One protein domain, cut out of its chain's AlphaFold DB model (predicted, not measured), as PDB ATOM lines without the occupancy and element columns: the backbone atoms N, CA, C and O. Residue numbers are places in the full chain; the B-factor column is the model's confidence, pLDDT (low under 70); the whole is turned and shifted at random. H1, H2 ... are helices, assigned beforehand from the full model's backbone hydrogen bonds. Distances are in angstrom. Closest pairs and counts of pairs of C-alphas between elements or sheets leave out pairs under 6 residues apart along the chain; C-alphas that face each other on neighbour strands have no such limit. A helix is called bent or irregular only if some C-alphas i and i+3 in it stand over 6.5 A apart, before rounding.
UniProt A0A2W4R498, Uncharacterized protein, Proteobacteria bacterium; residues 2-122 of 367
ATOM      1  N   ARG A   2     166.425 182.769 150.134       77.06
ATOM      2  CA  ARG A   2     166.067 183.413 148.850       77.06
ATOM      3  C   ARG A   2     167.261 183.722 147.938       77.06
ATOM      4  O   ARG A   2     167.209 183.365 146.774       77.06
ATOM      5  N   VAL A   3     168.336 184.309 148.469       73.75
ATOM      6  CA  VAL A   3     169.560 184.614 147.696       73.75
ATOM      7  C   VAL A   3     170.164 183.361 147.056       73.75
ATOM      8  O   VAL A   3     170.572 183.410 145.907       73.75
ATOM      9  N   ASN A   4     170.156 182.222 147.751       72.31
ATOM     10  CA  ASN A   4     170.745 180.988 147.231       72.31
ATOM     11  C   ASN A   4     169.861 180.349 146.148       72.31
ATOM     12  O   ASN A   4     170.369 179.916 145.121       72.31
ATOM     13  N   VAL A   5     168.538 180.344 146.350       71.19
ATOM     14  CA  VAL A   5     167.577 179.820 145.360       71.19
ATOM     15  C   VAL A   5     167.551 180.703 144.107       71.19
ATOM     16  O   VAL A   5     167.610 180.199 142.990       71.19
ATOM     17  N   LEU A   6     167.515 182.028 144.282       73.94
ATOM     18  CA  LEU A   6     167.542 182.976 143.167       73.94
ATOM     19  C   LEU A   6     168.910 183.039 142.487       73.94
ATOM     20  O   LEU A   6     168.957 183.236 141.284       73.94
ATOM     21  N   GLY A   7     170.012 182.851 143.215       74.31
ATOM     22  CA  GLY A   7     171.350 182.788 142.629       74.31
ATOM     23  C   GLY A   7     171.460 181.677 141.582       74.31
ATOM     24  O   GLY A   7     171.948 181.931 140.484       74.31
ATOM     25  N   GLY A   8     170.908 180.493 141.881       71.75
ATOM     26  CA  GLY A   8     170.791 179.394 140.915       71.75
ATOM     27  C   GLY A   8     169.972 179.785 139.683       71.75
ATOM     28  O   GLY A   8     170.442 179.640 138.560       71.75
ATOM     29  N   PHE A   9     168.791 180.384 139.875       78.19
ATOM     30  CA  PHE A   9     167.980 180.900 138.763       78.19
ATOM     31  C   PHE A   9     168.733 181.922 137.894       78.19
ATOM     32  O   PHE A   9     168.688 181.847 136.663       78.19
ATOM     33  N   LEU A  10     169.425 182.878 138.518       79.75
ATOM     34  CA  LEU A  10     170.105 183.950 137.800       79.75
ATOM     35  C   LEU A  10     171.287 183.440 136.981       79.75
ATOM     36  O   LEU A  10     171.415 183.814 135.815       79.75
ATOM     37  N   GLY A  11     172.116 182.588 137.585       76.38
ATOM     38  CA  GLY A  11     173.296 182.022 136.940       76.38
ATOM     39  C   GLY A  11     172.962 180.968 135.886       76.38
ATOM     40  O   GLY A  11     173.562 180.978 134.820       76.38
ATOM     41  N   GLU A  12     171.990 180.087 136.143       75.25
ATOM     42  CA  GLU A  12     171.711 178.935 135.269       75.25
ATOM     43  C   GLU A  12     170.669 179.225 134.181       75.25
ATOM     44  O   GLU A  12     170.613 178.511 133.180       75.25
ATOM     45  N   LYS A  13     169.798 180.229 134.368       80.56
ATOM     46  CA  LYS A  13     168.675 180.494 133.449       80.56
ATOM     47  C   LYS A  13     168.648 181.928 132.944       80.56
ATOM     48  O   LYS A  13     168.666 182.136 131.735       80.56
ATOM     49  N   PHE A  14     168.599 182.910 133.844       85.25
ATOM     50  CA  PHE A  14     168.323 184.299 133.465       85.25
ATOM     51  C   PHE A  14     169.428 184.913 132.595       85.25
ATOM     52  O   PHE A  14     169.166 185.286 131.453       85.25
ATOM     53  N   TRP A  15     170.662 184.998 133.106       87.56
ATOM     54  CA  TRP A  15     171.770 185.608 132.366       87.56
ATOM     55  C   TRP A  15     172.159 184.820 131.112       87.56
ATOM     56  O   TRP A  15     172.292 185.455 130.063       87.56
ATOM     57  N   PRO A  16     172.253 183.473 131.142       85.81
ATOM     58  CA  PRO A  16     172.475 182.698 129.926       85.81
ATOM     59  C   PRO A  16     171.423 182.971 128.848       85.81
ATOM     60  O   PRO A  16     171.780 183.158 127.690       85.81
ATOM     61  N   ALA A  17     170.138 183.073 129.207       86.00
ATOM     62  CA  ALA A  17     169.085 183.396 128.244       86.00
ATOM     63  C   ALA A  17     169.218 184.821 127.679       86.00
ATOM     64  O   ALA A  17     169.008 185.021 126.484       86.00
ATOM     65  N   VAL A  18     169.592 185.801 128.510       89.25
ATOM     66  CA  VAL A  18     169.858 187.184 128.074       89.25
ATOM     67  C   VAL A  18     170.993 187.220 127.055       89.25
ATOM     68  O   VAL A  18     170.808 187.757 125.967       89.25
ATOM     69  N   PHE A  19     172.140 186.617 127.369       88.31
ATOM     70  CA  PHE A  19     173.301 186.621 126.477       88.31
ATOM     71  C   PHE A  19     173.099 185.750 125.234       88.31
ATOM     72  O   PHE A  19     173.589 186.105 124.164       88.31
ATOM     73  N   LYS A  20     172.312 184.667 125.325       87.62
ATOM     74  CA  LYS A  20     171.948 183.847 124.161       87.62
ATOM     75  C   LYS A  20     171.204 184.660 123.102       87.62
ATOM     76  O   LYS A  20     171.363 184.370 121.926       87.62
ATOM     77  N   ARG A  21     170.466 185.717 123.467       90.62
ATOM     78  CA  ARG A  21     169.815 186.594 122.474       90.62
ATOM     79  C   ARG A  21     170.793 187.321 121.557       90.62
ATOM     80  O   ARG A  21     170.388 187.714 120.470       90.62
ATOM     81  N   ALA A  22     172.070 187.444 121.918       90.62
ATOM     82  CA  ALA A  22     173.075 187.992 121.012       90.62
ATOM     83  C   ALA A  22     173.264 187.145 119.740       90.62
ATOM     84  O   ALA A  22     173.798 187.641 118.757       90.62
ATOM     85  N   THR A  23     172.804 185.887 119.711       87.94
ATOM     86  CA  THR A  23     172.851 185.061 118.495       87.94
ATOM     87  C   THR A  23     171.769 185.416 117.472       87.94
ATOM     88  O   THR A  23     171.937 185.123 116.282       87.94
ATOM     89  N   THR A  24     170.676 186.052 117.909       89.19
ATOM     90  CA  THR A  24     169.508 186.393 117.079       89.19
ATOM     91  C   THR A  24     169.310 187.892 116.902       89.19
ATOM     92  O   THR A  24     168.844 188.321 115.850       89.19
ATOM     93  N   ASP A  25     169.645 188.684 117.919       92.50
ATOM     94  CA  ASP A  25     169.301 190.099 117.979       92.50
ATOM     95  C   ASP A  25     170.523 190.968 117.677       92.50
ATOM     96  O   ASP A  25     171.518 190.878 118.403       92.50
ATOM     97  N   PRO A  26     170.469 191.852 116.667       91.25
ATOM     98  CA  PRO A  26     171.623 192.656 116.258       91.25
ATOM     99  C   PRO A  26     172.056 193.675 117.318       91.25
ATOM    100  O   PRO A  26     173.208 194.110 117.328       91.25
ATOM    101  N   GLU A  27     171.151 194.035 118.227       91.06
ATOM    102  CA  GLU A  27     171.399 194.991 119.299       91.06
ATOM    103  C   GLU A  27     170.861 194.483 120.647       91.06
ATOM    104  O   GLU A  27     169.842 193.781 120.681       91.06
ATOM    105  N   PRO A  28     171.477 194.881 121.779       90.25
ATOM    106  CA  PRO A  28     171.008 194.547 123.123       90.25
ATOM    107  C   PRO A  28     169.751 195.351 123.498       90.25
ATOM    108  O   PRO A  28     169.772 196.210 124.378       90.25
ATOM    109  N   ALA A  29     168.618 195.083 122.848       87.38
ATOM    110  CA  ALA A  29     167.350 195.774 123.114       87.38
ATOM    111  C   ALA A  29     166.734 195.413 124.485       87.38
ATOM    112  O   ALA A  29     165.824 196.086 124.975       87.38
ATOM    113  N   LEU A  30     167.242 194.357 125.123       87.81
ATOM    114  CA  LEU A  30     166.811 193.903 126.439       87.81
ATOM    115  C   LEU A  30     167.041 194.936 127.549       87.81
ATOM    116  O   LEU A  30     167.873 195.831 127.439       87.81
ATOM    117  N   ALA A  31     166.287 194.773 128.635       90.56
ATOM    118  CA  ALA A  31     166.378 195.556 129.862       90.56
ATOM    119  C   ALA A  31     166.501 194.587 131.056       90.56
ATOM    120  O   ALA A  31     165.503 194.343 131.744       90.56
ATOM    121  N   PRO A  32     167.657 193.918 131.240       89.19
ATOM    122  CA  PRO A  32     167.787 192.824 132.200       89.19
ATOM    123  C   PRO A  32     167.471 193.239 133.641       89.19
ATOM    124  O   PRO A  32     166.851 192.460 134.357       89.19
ATOM    125  N   PHE A  33     167.797 194.455 134.077       89.12
ATOM    126  CA  PHE A  33     167.502 194.908 135.440       89.12
ATOM    127  C   PHE A  33     166.008 195.199 135.623       89.12
ATOM    128  O   PHE A  33     165.418 194.791 136.628       89.12
ATOM    129  N   SER A  34     165.356 195.790 134.618       87.94
ATOM    130  CA  SER A  34     163.893 195.926 134.596       87.94
ATOM    131  C   SER A  34     163.176 194.570 134.574       87.94
ATOM    132  O   SER A  34     162.162 194.380 135.252       87.94
ATOM    133  N   MET A  35     163.689 193.610 133.801       87.56
ATOM    134  CA  MET A  35     163.151 192.249 133.726       87.56
ATOM    135  C   MET A  35     163.344 191.494 135.038       87.56
ATOM    136  O   MET A  35     162.429 190.801 135.475       87.56
ATOM    137  N   LEU A  36     164.501 191.657 135.683       83.56
ATOM    138  CA  LEU A  36     164.826 191.028 136.955       83.56
ATOM    139  C   LEU A  36     163.834 191.440 138.045       83.56
ATOM    140  O   LEU A  36     163.277 190.571 138.710       83.56
ATOM    141  N   GLY A  37     163.543 192.738 138.180       77.38
ATOM    142  CA  GLY A  37     162.565 193.228 139.159       77.38
ATOM    143  C   GLY A  37     161.201 192.535 139.036       77.38
ATOM    144  O   GLY A  37     160.631 192.111 140.040       77.38
ATOM    145  N   ARG A  38     160.728 192.327 137.799       78.12
ATOM    146  CA  ARG A  38     159.477 191.601 137.514       78.12
ATOM    147  C   ARG A  38     159.598 190.096 137.739       78.12
ATOM    148  O   ARG A  38     158.685 189.491 138.290       78.12
ATOM    149  N   ALA A  39     160.711 189.488 137.330       75.50
ATOM    150  CA  ALA A  39     160.947 188.056 137.496       75.50
ATOM    151  C   ALA A  39     160.945 187.644 138.978       75.50
ATOM    152  O   ALA A  39     160.463 186.569 139.313       75.50
ATOM    153  N   LEU A  40     161.419 188.516 139.874       71.69
ATOM    154  CA  LEU A  40     161.429 188.270 141.320       71.69
ATOM    155  C   LEU A  40     160.041 188.331 141.978       71.69
ATOM    156  O   LEU A  40     159.838 187.717 143.027       71.69
ATOM    157  N   GLN A  41     159.099 189.054 141.371       73.25
ATOM    158  CA  GLN A  41     157.706 189.146 141.823       73.25
ATOM    159  C   GLN A  41     156.854 187.966 141.337       73.25
ATOM    160  O   GLN A  41     155.761 187.740 141.851       73.25
ATOM    161  N   GLN A  42     157.338 187.190 140.365       69.31
ATOM    162  CA  GLN A  42     156.636 186.007 139.887       69.31
ATOM    163  C   GLN A  42     157.071 184.763 140.674       69.31
ATOM    164  O   GLN A  42     158.266 184.557 140.905       69.31
ATOM    165  N   PRO A  43     156.133 183.895 141.088       60.88
ATOM    166  CA  PRO A  43     156.498 182.583 141.597       60.88
ATOM    167  C   PRO A  43     157.130 181.779 140.453       60.88
ATOM    168  O   PRO A  43     156.466 181.453 139.473       60.88
ATOM    169  N   GLY A  44     158.428 181.483 140.565       63.22
ATOM    170  CA  GLY A  44     159.117 180.602 139.619       63.22
ATOM    171  C   GLY A  44     158.552 179.171 139.642       63.22
ATOM    172  O   GLY A  44     157.781 178.827 140.547       63.22
ATOM    173  N   PRO A  45     158.941 178.304 138.686       62.69
ATOM    174  CA  PRO A  45     158.526 176.903 138.680       62.69
ATOM    175  C   PRO A  45     158.884 176.244 140.018       62.69
ATOM    176  O   PRO A  45     160.059 176.214 140.397       62.69
ATOM    177  N   ARG A  46     157.876 175.749 140.752       62.19
ATOM    178  CA  ARG A  46     158.060 175.213 142.115       62.19
ATOM    179  C   ARG A  46     159.102 174.095 142.153       62.19
ATOM    180  O   ARG A  46     159.928 174.088 143.061       62.19
ATOM    181  N   ASP A  47     159.116 173.240 141.137       62.62
ATOM    182  CA  ASP A  47     160.027 172.097 141.047       62.62
ATOM    183  C   ASP A  47     161.487 172.543 140.881       62.62
ATOM    184  O   ASP A  47     162.375 172.062 141.582       62.62
ATOM    185  N   ALA A  48     161.749 173.544 140.032       70.31
ATOM    186  CA  ALA A  48     163.089 174.113 139.865       70.31
ATOM    187  C   ALA A  48     163.568 174.823 141.144       70.31
ATOM    188  O   ALA A  48     164.715 174.670 141.562       70.31
ATOM    189  N   ALA A  49     162.671 175.551 141.814       74.00
ATOM    190  CA  ALA A  49     162.980 176.219 143.072       74.00
ATOM    191  C   ALA A  49     163.291 175.227 144.207       74.00
ATOM    192  O   ALA A  49     164.196 175.476 145.008       74.00
ATOM    193  N   GLN A  50     162.586 174.093 144.258       78.06
ATOM    194  CA  GLN A  50     162.884 172.998 145.184       78.06
ATOM    195  C   GLN A  50     164.228 172.339 144.875       78.06
ATOM    196  O   GLN A  50     164.995 172.090 145.802       78.06
ATOM    197  N   GLN A  51     164.560 172.120 143.600       76.44
ATOM    198  CA  GLN A  51     165.868 171.583 143.216       76.44
ATOM    199  C   GLN A  51     167.013 172.518 143.622       76.44
ATOM    200  O   GLN A  51     167.976 172.064 144.240       76.44
ATOM    201  N   TRP A  52     166.917 173.823 143.345       78.94
ATOM    202  CA  TRP A  52     167.951 174.782 143.762       78.94
ATOM    203  C   TRP A  52     168.071 174.881 145.284       78.94
ATOM    204  O   TRP A  52     169.183 175.008 145.808       78.94
ATOM    205  N   LEU A  53     166.950 174.791 146.006       82.31
ATOM    206  CA  LEU A  53     166.958 174.710 147.463       82.31
ATOM    207  C   LEU A  53     167.665 173.435 147.939       82.31
ATOM    208  O   LEU A  53     168.561 173.529 148.771       82.31
ATOM    209  N   GLY A  54     167.328 172.278 147.367       80.69
ATOM    210  CA  GLY A  54     167.959 170.992 147.664       80.69
ATOM    211  C   GLY A  54     169.472 171.024 147.446       80.69
ATOM    212  O   GLY A  54     170.226 170.727 148.370       80.69
ATOM    213  N   ARG A  55     169.935 171.502 146.282       77.81
ATOM    214  CA  ARG A  55     171.373 171.683 145.999       77.81
ATOM    215  C   ARG A  55     172.039 172.638 146.992       77.81
ATOM    216  O   ARG A  55     173.148 172.383 147.447       77.81
ATOM    217  N   SER A  56     171.364 173.730 147.355       81.56
ATOM    218  CA  SER A  56     171.888 174.700 148.326       81.56
ATOM    219  C   SER A  56     172.017 174.126 149.739       81.56
ATOM    220  O   SER A  56     172.885 174.574 150.484       81.56
ATOM    221  N   LEU A  57     171.153 173.178 150.115       83.81
ATOM    222  CA  LEU A  57     171.190 172.480 151.403       83.81
ATOM    223  C   LEU A  57     172.213 171.342 151.425       83.81
ATOM    224  O   LEU A  57     172.787 171.075 152.470       83.81
ATOM    225  N   ALA A  58     172.465 170.701 150.281       80.44
ATOM    226  CA  ALA A  58     173.474 169.651 150.148       80.44
ATOM    227  C   ALA A  58     174.919 170.186 150.194       80.44
ATOM    228  O   ALA A  58     175.859 169.419 150.400       80.44
ATOM    229  N   ARG A  59     175.117 171.500 150.007       79.44
ATOM    230  CA  ARG A  59     176.436 172.131 150.150       79.44
ATOM    231  C   ARG A  59     176.917 172.053 151.597       79.44
ATOM    232  O   ARG A  59     176.212 172.469 152.514       79.44
ATOM    233  N   ARG A  60     178.154 171.598 151.775       79.44
ATOM    234  CA  ARG A  60     178.871 171.626 153.054       79.44
ATOM    235  C   ARG A  60     179.719 172.889 153.129       79.44
ATOM    236  O   ARG A  60     180.195 173.350 152.096       79.44
ATOM    237  N   THR A  61     179.884 173.427 154.332       77.31
ATOM    238  CA  THR A  61     180.816 174.531 154.583       77.31
ATOM    239  C   THR A  61     182.238 174.043 154.309       77.31
ATOM    240  O   THR A  61     182.688 173.072 154.923       77.31
ATOM    241  N   GLY A  62     182.905 174.664 153.341       70.56
ATOM    242  CA  GLY A  62     184.303 174.417 153.009       70.56
ATOM    243  C   GLY A  62     185.256 175.126 153.973       70.56
ATOM    244  O   GLY A  62     184.860 176.036 154.698       70.56
ATOM    245  N   TYR A  63     186.528 174.723 153.970       57.62
ATOM    246  CA  TYR A  63     187.559 175.344 154.814       57.62
ATOM    247  C   TYR A  63     187.871 176.797 154.422       57.62
ATOM    248  O   TYR A  63     188.251 177.584 155.284       57.62
ATOM    249  N   ASP A  64     187.642 177.161 153.158       54.50
ATOM    250  CA  ASP A  64     187.865 178.513 152.626       54.50
ATOM    251  C   ASP A  64     186.593 179.378 152.617       54.50
ATOM    252  O   ASP A  64     186.605 180.531 152.173       54.50
ATOM    253  N   ASP A  65     185.468 178.842 153.101       66.94
ATOM    254  CA  ASP A  65     184.220 179.590 153.136       66.94
ATOM    255  C   ASP A  65     184.278 180.665 154.226       66.94
ATOM    256  O   ASP A  65     184.340 180.393 155.424       66.94
ATOM    257  N   THR A  66     184.148 181.926 153.814       73.88
ATOM    258  CA  THR A  66     184.039 183.062 154.748       73.88
ATOM    259  C   THR A  66     182.766 183.022 155.601       73.88
ATOM    260  O   THR A  66     182.647 183.779 156.564       73.88
ATOM    261  N   HIS A  67     181.793 182.173 155.247       73.44
ATOM    262  CA  HIS A  67     180.503 182.056 155.919       73.44
ATOM    263  C   HIS A  67     179.977 180.612 155.887       73.44
ATOM    264  O   HIS A  67     180.125 179.940 154.869       73.44
ATOM    265  N   PRO A  68     179.251 180.161 156.928       82.94
ATOM    266  CA  PRO A  68     178.637 178.835 156.943       82.94
ATOM    267  C   PRO A  68     177.612 178.643 155.814       82.94
ATOM    268  O   PRO A  68     176.908 179.578 155.392       82.94
ATOM    269  N   CYS A  69     177.483 177.400 155.349       84.75
ATOM    270  CA  CYS A  69     176.564 177.012 154.290       84.75
ATOM    271  C   CYS A  69     175.092 177.257 154.684       84.75
ATOM    272  O   CYS A  69     174.753 177.692 155.790       84.75
ATOM    273  N   LEU A  70     174.161 177.063 153.742       85.12
ATOM    274  CA  LEU A  70     172.745 177.323 154.025       85.12
ATOM    275  C   LEU A  70     172.188 176.396 155.110       85.12
ATOM    276  O   LEU A  70     171.411 176.867 155.936       85.12
ATOM    277  N   ALA A  71     172.566 175.117 155.083       86.31
ATOM    278  CA  ALA A  71     172.084 174.121 156.031       86.31
ATOM    279  C   ALA A  71     172.493 174.484 157.465       86.31
ATOM    280  O   ALA A  71     171.621 174.618 158.322       86.31
ATOM    281  N   ASP A  72     173.776 174.780 157.681       86.50
ATOM    282  CA  ASP A  72     174.319 175.163 158.989       86.50
ATOM    283  C   ASP A  72     173.647 176.433 159.533       86.50
ATOM    284  O   ASP A  72     173.254 176.500 160.699       86.50
ATOM    285  N   ARG A  73     173.426 177.436 158.670       89.88
ATOM    286  CA  ARG A  73     172.720 178.671 159.054       89.88
ATOM    287  C   ARG A  73     171.271 178.419 159.460       89.88
ATOM    288  O   ARG A  73     170.792 179.029 160.411       89.88
ATOM    289  N   LEU A  74     170.557 177.561 158.733       90.25
ATOM    290  CA  LEU A  74     169.167 177.224 159.048       90.25
ATOM    291  C   LEU A  74     169.058 176.422 160.341       90.25
ATOM    292  O   LEU A  74     168.189 176.713 161.164       90.25
ATOM    293  N   GLN A  75     169.979 175.481 160.549       90.19
ATOM    294  CA  GLN A  75     170.078 174.712 161.782       90.19
ATOM    295  C   GLN A  75     170.342 175.620 162.988       90.19
ATOM    296  O   GLN A  75     169.633 175.517 163.986       90.19
ATOM    297  N   ALA A  76     171.295 176.551 162.881       90.81
ATOM    298  CA  ALA A  76     171.613 177.500 163.949       90.81
ATOM    299  C   ALA A  76     170.429 178.415 164.315       90.81
ATOM    300  O   ALA A  76     170.294 178.825 165.465       90.81
ATOM    301  N   LEU A  77     169.557 178.719 163.348       91.81
ATOM    302  CA  LEU A  77     168.352 179.524 163.557       91.81
ATOM    303  C   LEU A  77     167.129 178.699 163.993       91.81
ATOM    304  O   LEU A  77     166.096 179.284 164.311       91.81
ATOM    305  N   GLY A  78     167.206 177.363 163.979       90.56
ATOM    306  CA  GLY A  78     166.064 176.483 164.250       90.56
ATOM    307  C   GLY A  78     164.950 176.571 163.197       90.56
ATOM    308  O   GLY A  78     163.793 176.287 163.499       90.56
ATOM    309  N   ILE A  79     165.274 176.991 161.969       91.44
ATOM    310  CA  ILE A  79     164.304 177.197 160.884       91.44
ATOM    311  C   ILE A  79     164.399 176.037 159.891       91.44
ATOM    312  O   ILE A  79     165.456 175.788 159.316       91.44
ATOM    313  N   GLY A  80     163.279 175.358 159.634       88.12
ATOM    314  CA  GLY A  80     163.201 174.338 158.586       88.12
ATOM    315  C   GLY A  80     163.339 174.937 157.176       88.12
ATOM    316  O   GLY A  80     162.908 176.069 156.942       88.12
ATOM    317  N   PRO A  81     163.921 174.208 156.207       87.06
ATOM    318  CA  PRO A  81     164.057 174.702 154.844       87.06
ATOM    319  C   PRO A  81     162.698 174.827 154.149       87.06
ATOM    320  O   PRO A  81     161.878 173.913 154.185       87.06
ATOM    321  N   PHE A  82     162.483 175.940 153.449       85.38
ATOM    322  CA  PHE A  82     161.306 176.143 152.605       85.38
ATOM    323  C   PHE A  82     161.658 176.954 151.358       85.38
ATOM    324  O   PHE A  82     162.610 177.740 151.353       85.38
ATOM    325  N   VAL A  83     160.875 176.778 150.291       80.44
ATOM    326  CA  VAL A  83     160.969 177.629 149.100       80.44
ATOM    327  C   VAL A  83     160.341 178.983 149.435       80.44
ATOM    328  O   VAL A  83     159.148 179.026 149.743       80.44
ATOM    329  N   PRO A  84     161.100 180.094 149.398       78.88
ATOM    330  CA  PRO A  84     160.548 181.399 149.731       78.88
ATOM    331  C   PRO A  84     159.411 181.781 148.770       78.88
ATOM    332  O   PRO A  84     159.577 181.603 147.560       78.88
ATOM    333  N   PRO A  85     158.289 182.341 149.263       77.25
ATOM    334  CA  PRO A  85     157.185 182.776 148.404       77.25
ATOM    335  C   PRO A  85     157.627 183.906 147.464       77.25
ATOM    336  O   PRO A  85     158.685 184.503 147.668       77.25
ATOM    337  N   ALA A  86     156.837 184.234 146.443       74.81
ATOM    338  CA  ALA A  86     157.090 185.432 145.641       74.81
ATOM    339  C   ALA A  86     157.123 186.687 146.538       74.81
ATOM    340  O   ALA A  86     156.449 186.731 147.568       74.81
ATOM    341  N   VAL A  87     157.954 187.674 146.196       75.56
ATOM    342  CA  VAL A  87     157.957 188.956 146.918       75.56
ATOM    343  C   VAL A  87     156.858 189.851 146.366       75.56
ATOM    344  O   VAL A  87     156.827 190.107 145.168       75.56
ATOM    345  N   GLU A  88     155.988 190.347 147.242       78.56
ATOM    346  CA  GLU A  88     154.984 191.356 146.880       78.56
ATOM    347  C   GLU A  88     155.631 192.729 146.669       78.56
ATOM    348  O   GLU A  88     155.284 193.454 145.743       78.56
ATOM    349  N   THR A  89     156.619 193.067 147.501       81.00
ATOM    350  CA  THR A  89     157.427 194.285 147.384       81.00
ATOM    351  C   THR A  89     158.895 193.907 147.467       81.00
ATOM    352  O   THR A  89     159.327 193.247 148.417       81.00
ATOM    353  N   ASN A  90     159.673 194.281 146.452       80.50
ATOM    354  CA  ASN A  90     161.107 194.005 146.453       80.50
ATOM    355  C   ASN A  90     161.882 195.077 147.248       80.50
ATOM    356  O   ASN A  90     161.363 196.144 147.565       80.50
ATOM    357  N   ALA A  91     163.144 194.794 147.584       83.56
ATOM    358  CA  ALA A  91     163.963 195.705 148.388       83.56
ATOM    359  C   ALA A  91     164.173 197.074 147.714       83.56
ATOM    360  O   ALA A  91     164.211 198.090 148.402       83.56
ATOM    361  N   ALA A  92     164.273 197.119 146.381       84.12
ATOM    362  CA  ALA A  92     164.403 198.382 145.661       84.12
ATOM    363  C   ALA A  92     163.132 199.231 145.814       84.12
ATOM    364  O   ALA A  92     163.222 200.413 146.121       84.12
ATOM    365  N   GLU A  93     161.949 198.631 145.690       84.19
ATOM    366  CA  GLU A  93     160.671 199.314 145.916       84.19
ATOM    367  C   GLU A  93     160.517 199.776 147.371       84.19
ATOM    368  O   GLU A  93     160.133 200.920 147.606       84.19
ATOM    369  N   ALA A  94     160.864 198.921 148.339       88.88
ATOM    370  CA  ALA A  94     160.705 199.212 149.764       88.88
ATOM    371  C   ALA A  94     161.653 200.312 150.271       88.88
ATOM    372  O   ALA A  94     161.240 201.155 151.063       88.88
ATOM    373  N   PHE A  95     162.916 200.305 149.831       91.94
ATOM    374  CA  PHE A  95     163.937 201.224 150.348       91.94
ATOM    375  C   PHE A  95     164.193 202.436 149.451       91.94
ATOM    376  O   PHE A  95     164.522 203.502 149.965       91.94
ATOM    377  N   LEU A  96     164.059 202.300 148.128       90.31
ATOM    378  CA  LEU A  96     164.349 203.384 147.178       90.31
ATOM    379  C   LEU A  96     163.082 204.114 146.718       90.31
ATOM    380  O   LEU A  96     163.180 205.212 146.171       90.31
ATOM    381  N   GLY A  97     161.894 203.531 146.922       89.56
ATOM    382  CA  GLY A  97     160.614 204.155 146.593       89.56
ATOM    383  C   GLY A  97     160.569 204.677 145.154       89.56
ATOM    384  O   GLY A  97     160.781 203.937 144.192       89.56
ATOM    385  N   SER A  98     160.322 205.980 144.992       90.88
ATOM    386  CA  SER A  98     160.248 206.633 143.678       90.88
ATOM    387  C   SER A  98     161.566 206.615 142.893       90.88
ATOM    388  O   SER A  98     161.527 206.667 141.663       90.88
ATOM    389  N   ALA A  99     162.718 206.479 143.562       92.50
ATOM    390  CA  ALA A  99     164.027 206.400 142.914       92.50
ATOM    391  C   ALA A  99     164.306 205.028 142.275       92.50
ATOM    392  O   ALA A  99     165.160 204.928 141.395       92.50
ATOM    393  N   ALA A 100     163.565 203.974 142.645       89.88
ATOM    394  CA  ALA A 100     163.798 202.620 142.143       89.88
ATOM    395  C   ALA A 100     163.689 202.524 140.609       89.88
ATOM    396  O   ALA A 100     164.527 201.898 139.959       89.88
ATOM    397  N   ARG A 101     162.667 203.160 140.014       89.50
ATOM    398  CA  ARG A 101     162.427 203.105 138.560       89.50
ATOM    399  C   ARG A 101     163.495 203.859 137.750       89.50
ATOM    400  O   ARG A 101     164.029 203.244 136.828       89.50
ATOM    401  N   PRO A 102     163.838 205.129 138.062       93.44
ATOM    402  CA  PRO A 102     164.938 205.824 137.391       93.44
ATOM    403  C   PRO A 102     166.271 205.076 137.482       93.44
ATOM    404  O   PRO A 102     166.910 204.875 136.455       93.44
ATOM    405  N   LEU A 103     166.641 204.585 138.671       93.56
ATOM    406  CA  LEU A 103     167.901 203.858 138.868       93.56
ATOM    407  C   LEU A 103     167.938 202.542 138.083       93.56
ATOM    408  O   LEU A 103     168.943 202.220 137.460       93.56
ATOM    409  N   THR A 104     166.833 201.792 138.055       91.94
ATOM    410  CA  THR A 104     166.756 200.550 137.265       91.94
ATOM    411  C   THR A 104     166.951 200.832 135.774       91.94
ATOM    412  O   THR A 104     167.666 200.100 135.092       91.94
ATOM    413  N   ARG A 105     166.358 201.921 135.271       92.50
ATOM    414  CA  ARG A 105     166.525 202.341 133.878       92.50
ATOM    415  C   ARG A 105     167.967 202.749 133.571       92.50
ATOM    416  O   ARG A 105     168.478 202.366 132.524       92.50
ATOM    417  N   GLU A 106     168.613 203.480 134.474       94.94
ATOM    418  CA  GLU A 106     170.026 203.855 134.351       94.94
ATOM    419  C   GLU A 106     170.931 202.614 134.298       94.94
ATOM    420  O   GLU A 106     171.807 202.527 133.439       94.94
ATOM    421  N   LEU A 107     170.674 201.612 135.147       94.31
ATOM    422  CA  LEU A 107     171.394 200.334 135.119       94.31
ATOM    423  C   LEU A 107     171.214 199.601 133.784       94.31
ATOM    424  O   LEU A 107     172.188 199.092 133.232       94.31
ATOM    425  N   ASP A 108     169.997 199.578 133.235       94.81
ATOM    426  CA  ASP A 108     169.738 198.984 131.920       94.81
ATOM    427  C   ASP A 108     170.446 199.743 130.787       94.81
ATOM    428  O   ASP A 108     170.997 199.129 129.875       94.81
ATOM    429  N   GLU A 109     170.443 201.077 130.811       94.75
ATOM    430  CA  GLU A 109     171.129 201.907 129.812       94.75
ATOM    431  C   GLU A 109     172.650 201.718 129.870       94.75
ATOM    432  O   GLU A 109     173.284 201.478 128.836       94.75
ATOM    433  N   ARG A 110     173.221 201.718 131.077       95.31
ATOM    434  CA  ARG A 110     174.641 201.449 131.303       95.31
ATOM    435  C   ARG A 110     175.030 200.050 130.837       95.31
ATOM    436  O   ARG A 110     175.987 199.905 130.079       95.31
ATOM    437  N   TRP A 111     174.253 199.037 131.200       94.50
ATOM    438  CA  TRP A 111     174.503 197.670 130.755       94.50
ATOM    439  C   TRP A 111     174.504 197.560 129.231       94.50
ATOM    440  O   TRP A 111     175.442 197.003 128.667       94.50
ATOM    441  N   ARG A 112     173.532 198.172 128.538       94.19
ATOM    442  CA  ARG A 112     173.515 198.191 127.064       94.19
ATOM    443  C   ARG A 112     174.767 198.822 126.474       94.19
ATOM    444  O   ARG A 112     175.242 198.348 125.446       94.19
ATOM    445  N   SER A 113     175.279 199.896 127.078       93.12
ATOM    446  CA  SER A 113     176.523 200.513 126.609       93.12
ATOM    447  C   SER A 113     177.738 199.613 126.815       93.12
ATOM    448  O   SER A 113     178.550 199.493 125.902       93.12
ATOM    449  N   GLU A 114     177.823 198.934 127.960       93.81
ATOM    450  CA  GLU A 114     178.958 198.084 128.321       93.81
ATOM    451  C   GLU A 114     179.008 196.815 127.461       93.81
ATOM    452  O   GLU A 114     180.080 196.408 127.016       93.81
ATOM    453  N   VAL A 115     177.851 196.215 127.156       93.19
ATOM    454  CA  VAL A 115     177.802 194.971 126.374       93.19
ATOM    455  C   VAL A 115     177.817 195.187 124.864       93.19
ATOM    456  O   VAL A 115     178.000 194.218 124.136       93.19
ATOM    457  N   ARG A 116     177.626 196.418 124.364       93.06
ATOM    458  CA  ARG A 116     177.390 196.694 122.931       93.06
ATOM    459  C   ARG A 116     178.444 196.069 122.017       93.06
ATOM    460  O   ARG A 116     178.079 195.368 121.081       93.06
ATOM    461  N   SER A 117     179.728 196.294 122.297       91.62
ATOM    462  CA  SER A 117     180.817 195.790 121.450       91.62
ATOM    463  C   SER A 117     180.857 194.263 121.424       91.62
ATOM    464  O   SER A 117     180.907 193.667 120.352       91.62
ATOM    465  N   TRP A 118     180.766 193.631 122.598       92.50
ATOM    466  CA  TRP A 118     180.707 192.171 122.707       92.50
ATOM    467  C   TRP A 118     179.466 191.603 122.006       92.50
ATOM    468  O   TRP A 118     179.551 190.599 121.307       92.50
ATOM    469  N   TRP A 119     178.319 192.273 122.141       94.75
ATOM    470  CA  TRP A 119     177.053 191.842 121.554       94.75
ATOM    471  C   TRP A 119     177.101 191.870 120.027       94.75
ATOM    472  O   TRP A 119     176.735 190.891 119.381       94.75
ATOM    473  N   SER A 120     177.586 192.969 119.441       93.50
ATOM    474  CA  SER A 120     177.737 193.095 117.990       93.50
ATOM    475  C   SER A 120     178.728 192.074 117.426       93.50
ATOM    476  O   SER A 120     178.470 191.501 116.368       93.50
ATOM    477  N   GLU A 121     179.828 191.807 118.136       92.06
ATOM    478  CA  GLU A 121     180.788 190.759 117.775       92.06
ATOM    479  C   GLU A 121     180.128 189.378 117.777       92.06
ATOM    480  O   GLU A 121     180.162 188.656 116.778       92.06
ATOM    481  N   ARG A 122     179.441 189.043 118.873       90.00
ATOM    482  CA  ARG A 122     178.770 187.755 119.043       90.00
ATOM    483  C   ARG A 122     177.676 187.533 118.000       90.00
ATOM    484  O   ARG A 122     177.547 186.414 117.498       90.00
TER     485      ARG A 122
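AT A GLANCE: This is residues 2 to 122 of the 367 residues of an uncharacterized protein of Proteobacteria bacterium (UniProt A0A2W4R498). Two long helices meet at their ends as a V: H5, kinked near residue 98, and H1, whose arms H1a and H1b run nearly straight. H2 packs on H5 within the V; H3 crosses H1a, H4 makes a corner with H3, and residues 78 to 90 lead back from H4 to H5, the third side of a loose triangle. The printed part has 121 residues with five named helices, H1 to H5 in chain order, and no named strand: all helix. It is loose, with a radius of gyration of the C-alphas of 17.3 A, and spans 49 by 35 by 30 A.

HOW THE PARTS SIT: H5, residues 91 to 122, is irregular, with C-alphas 95 and 98 9.3 A apart. With its residues 104 to 108 alone it touches H2, residues 32 to 41, at a steep tilt of 45 degrees, opposite ways; the closest C-alphas, of Phe 33 and Asp 108, are 5.8 A apart. H1, residues 2 to 23, was assigned as one helix by its hydrogen bonds but is bent: C-alphas 12 and 15 are 7.3 A apart, and its arms H1a, residues 2 to 12, and H1b, residues 15 to 23, stand at 21 degrees. H1b and H5 touch only at their ends, closest at the C-alphas of Ala 22 and Trp 119, 5.6 A. H1a touches H3, residues 46 to 58, about perpendicular at 75 degrees; the C-alphas of Val 5 and Trp 52 are closest, 5.3 A. With residues 56 to 58 alone, H3 touches H4, residues 70 to 77, closest at the C-alphas of Leu 57 and Ala 71, 5.0 A. Every O i to N i+4 pair is within hydrogen-bond range in H1a, H3 and H4, against 3 of 5 in H1b, 4 of 6 in H2 and 21 of 28 in H5.

IN THESE COORDINATES: H5 measures 33.8 A, H3 18.2 A and H1a 15.4 A. H1a begins at C-alpha 2, (166.067, 183.413, 148.850), and H5 ends at C-alpha 122, (178.770, 187.755, 119.043).

THE WHOLE: The C-alphas farthest apart, of Pro 26 and Gly 78, are 50.9 A apart. The printed part has no cut; the links H3 to H4 and H4 to H5 are long. Residues 42 to 47 and 63 to 65 have pLDDT under 70.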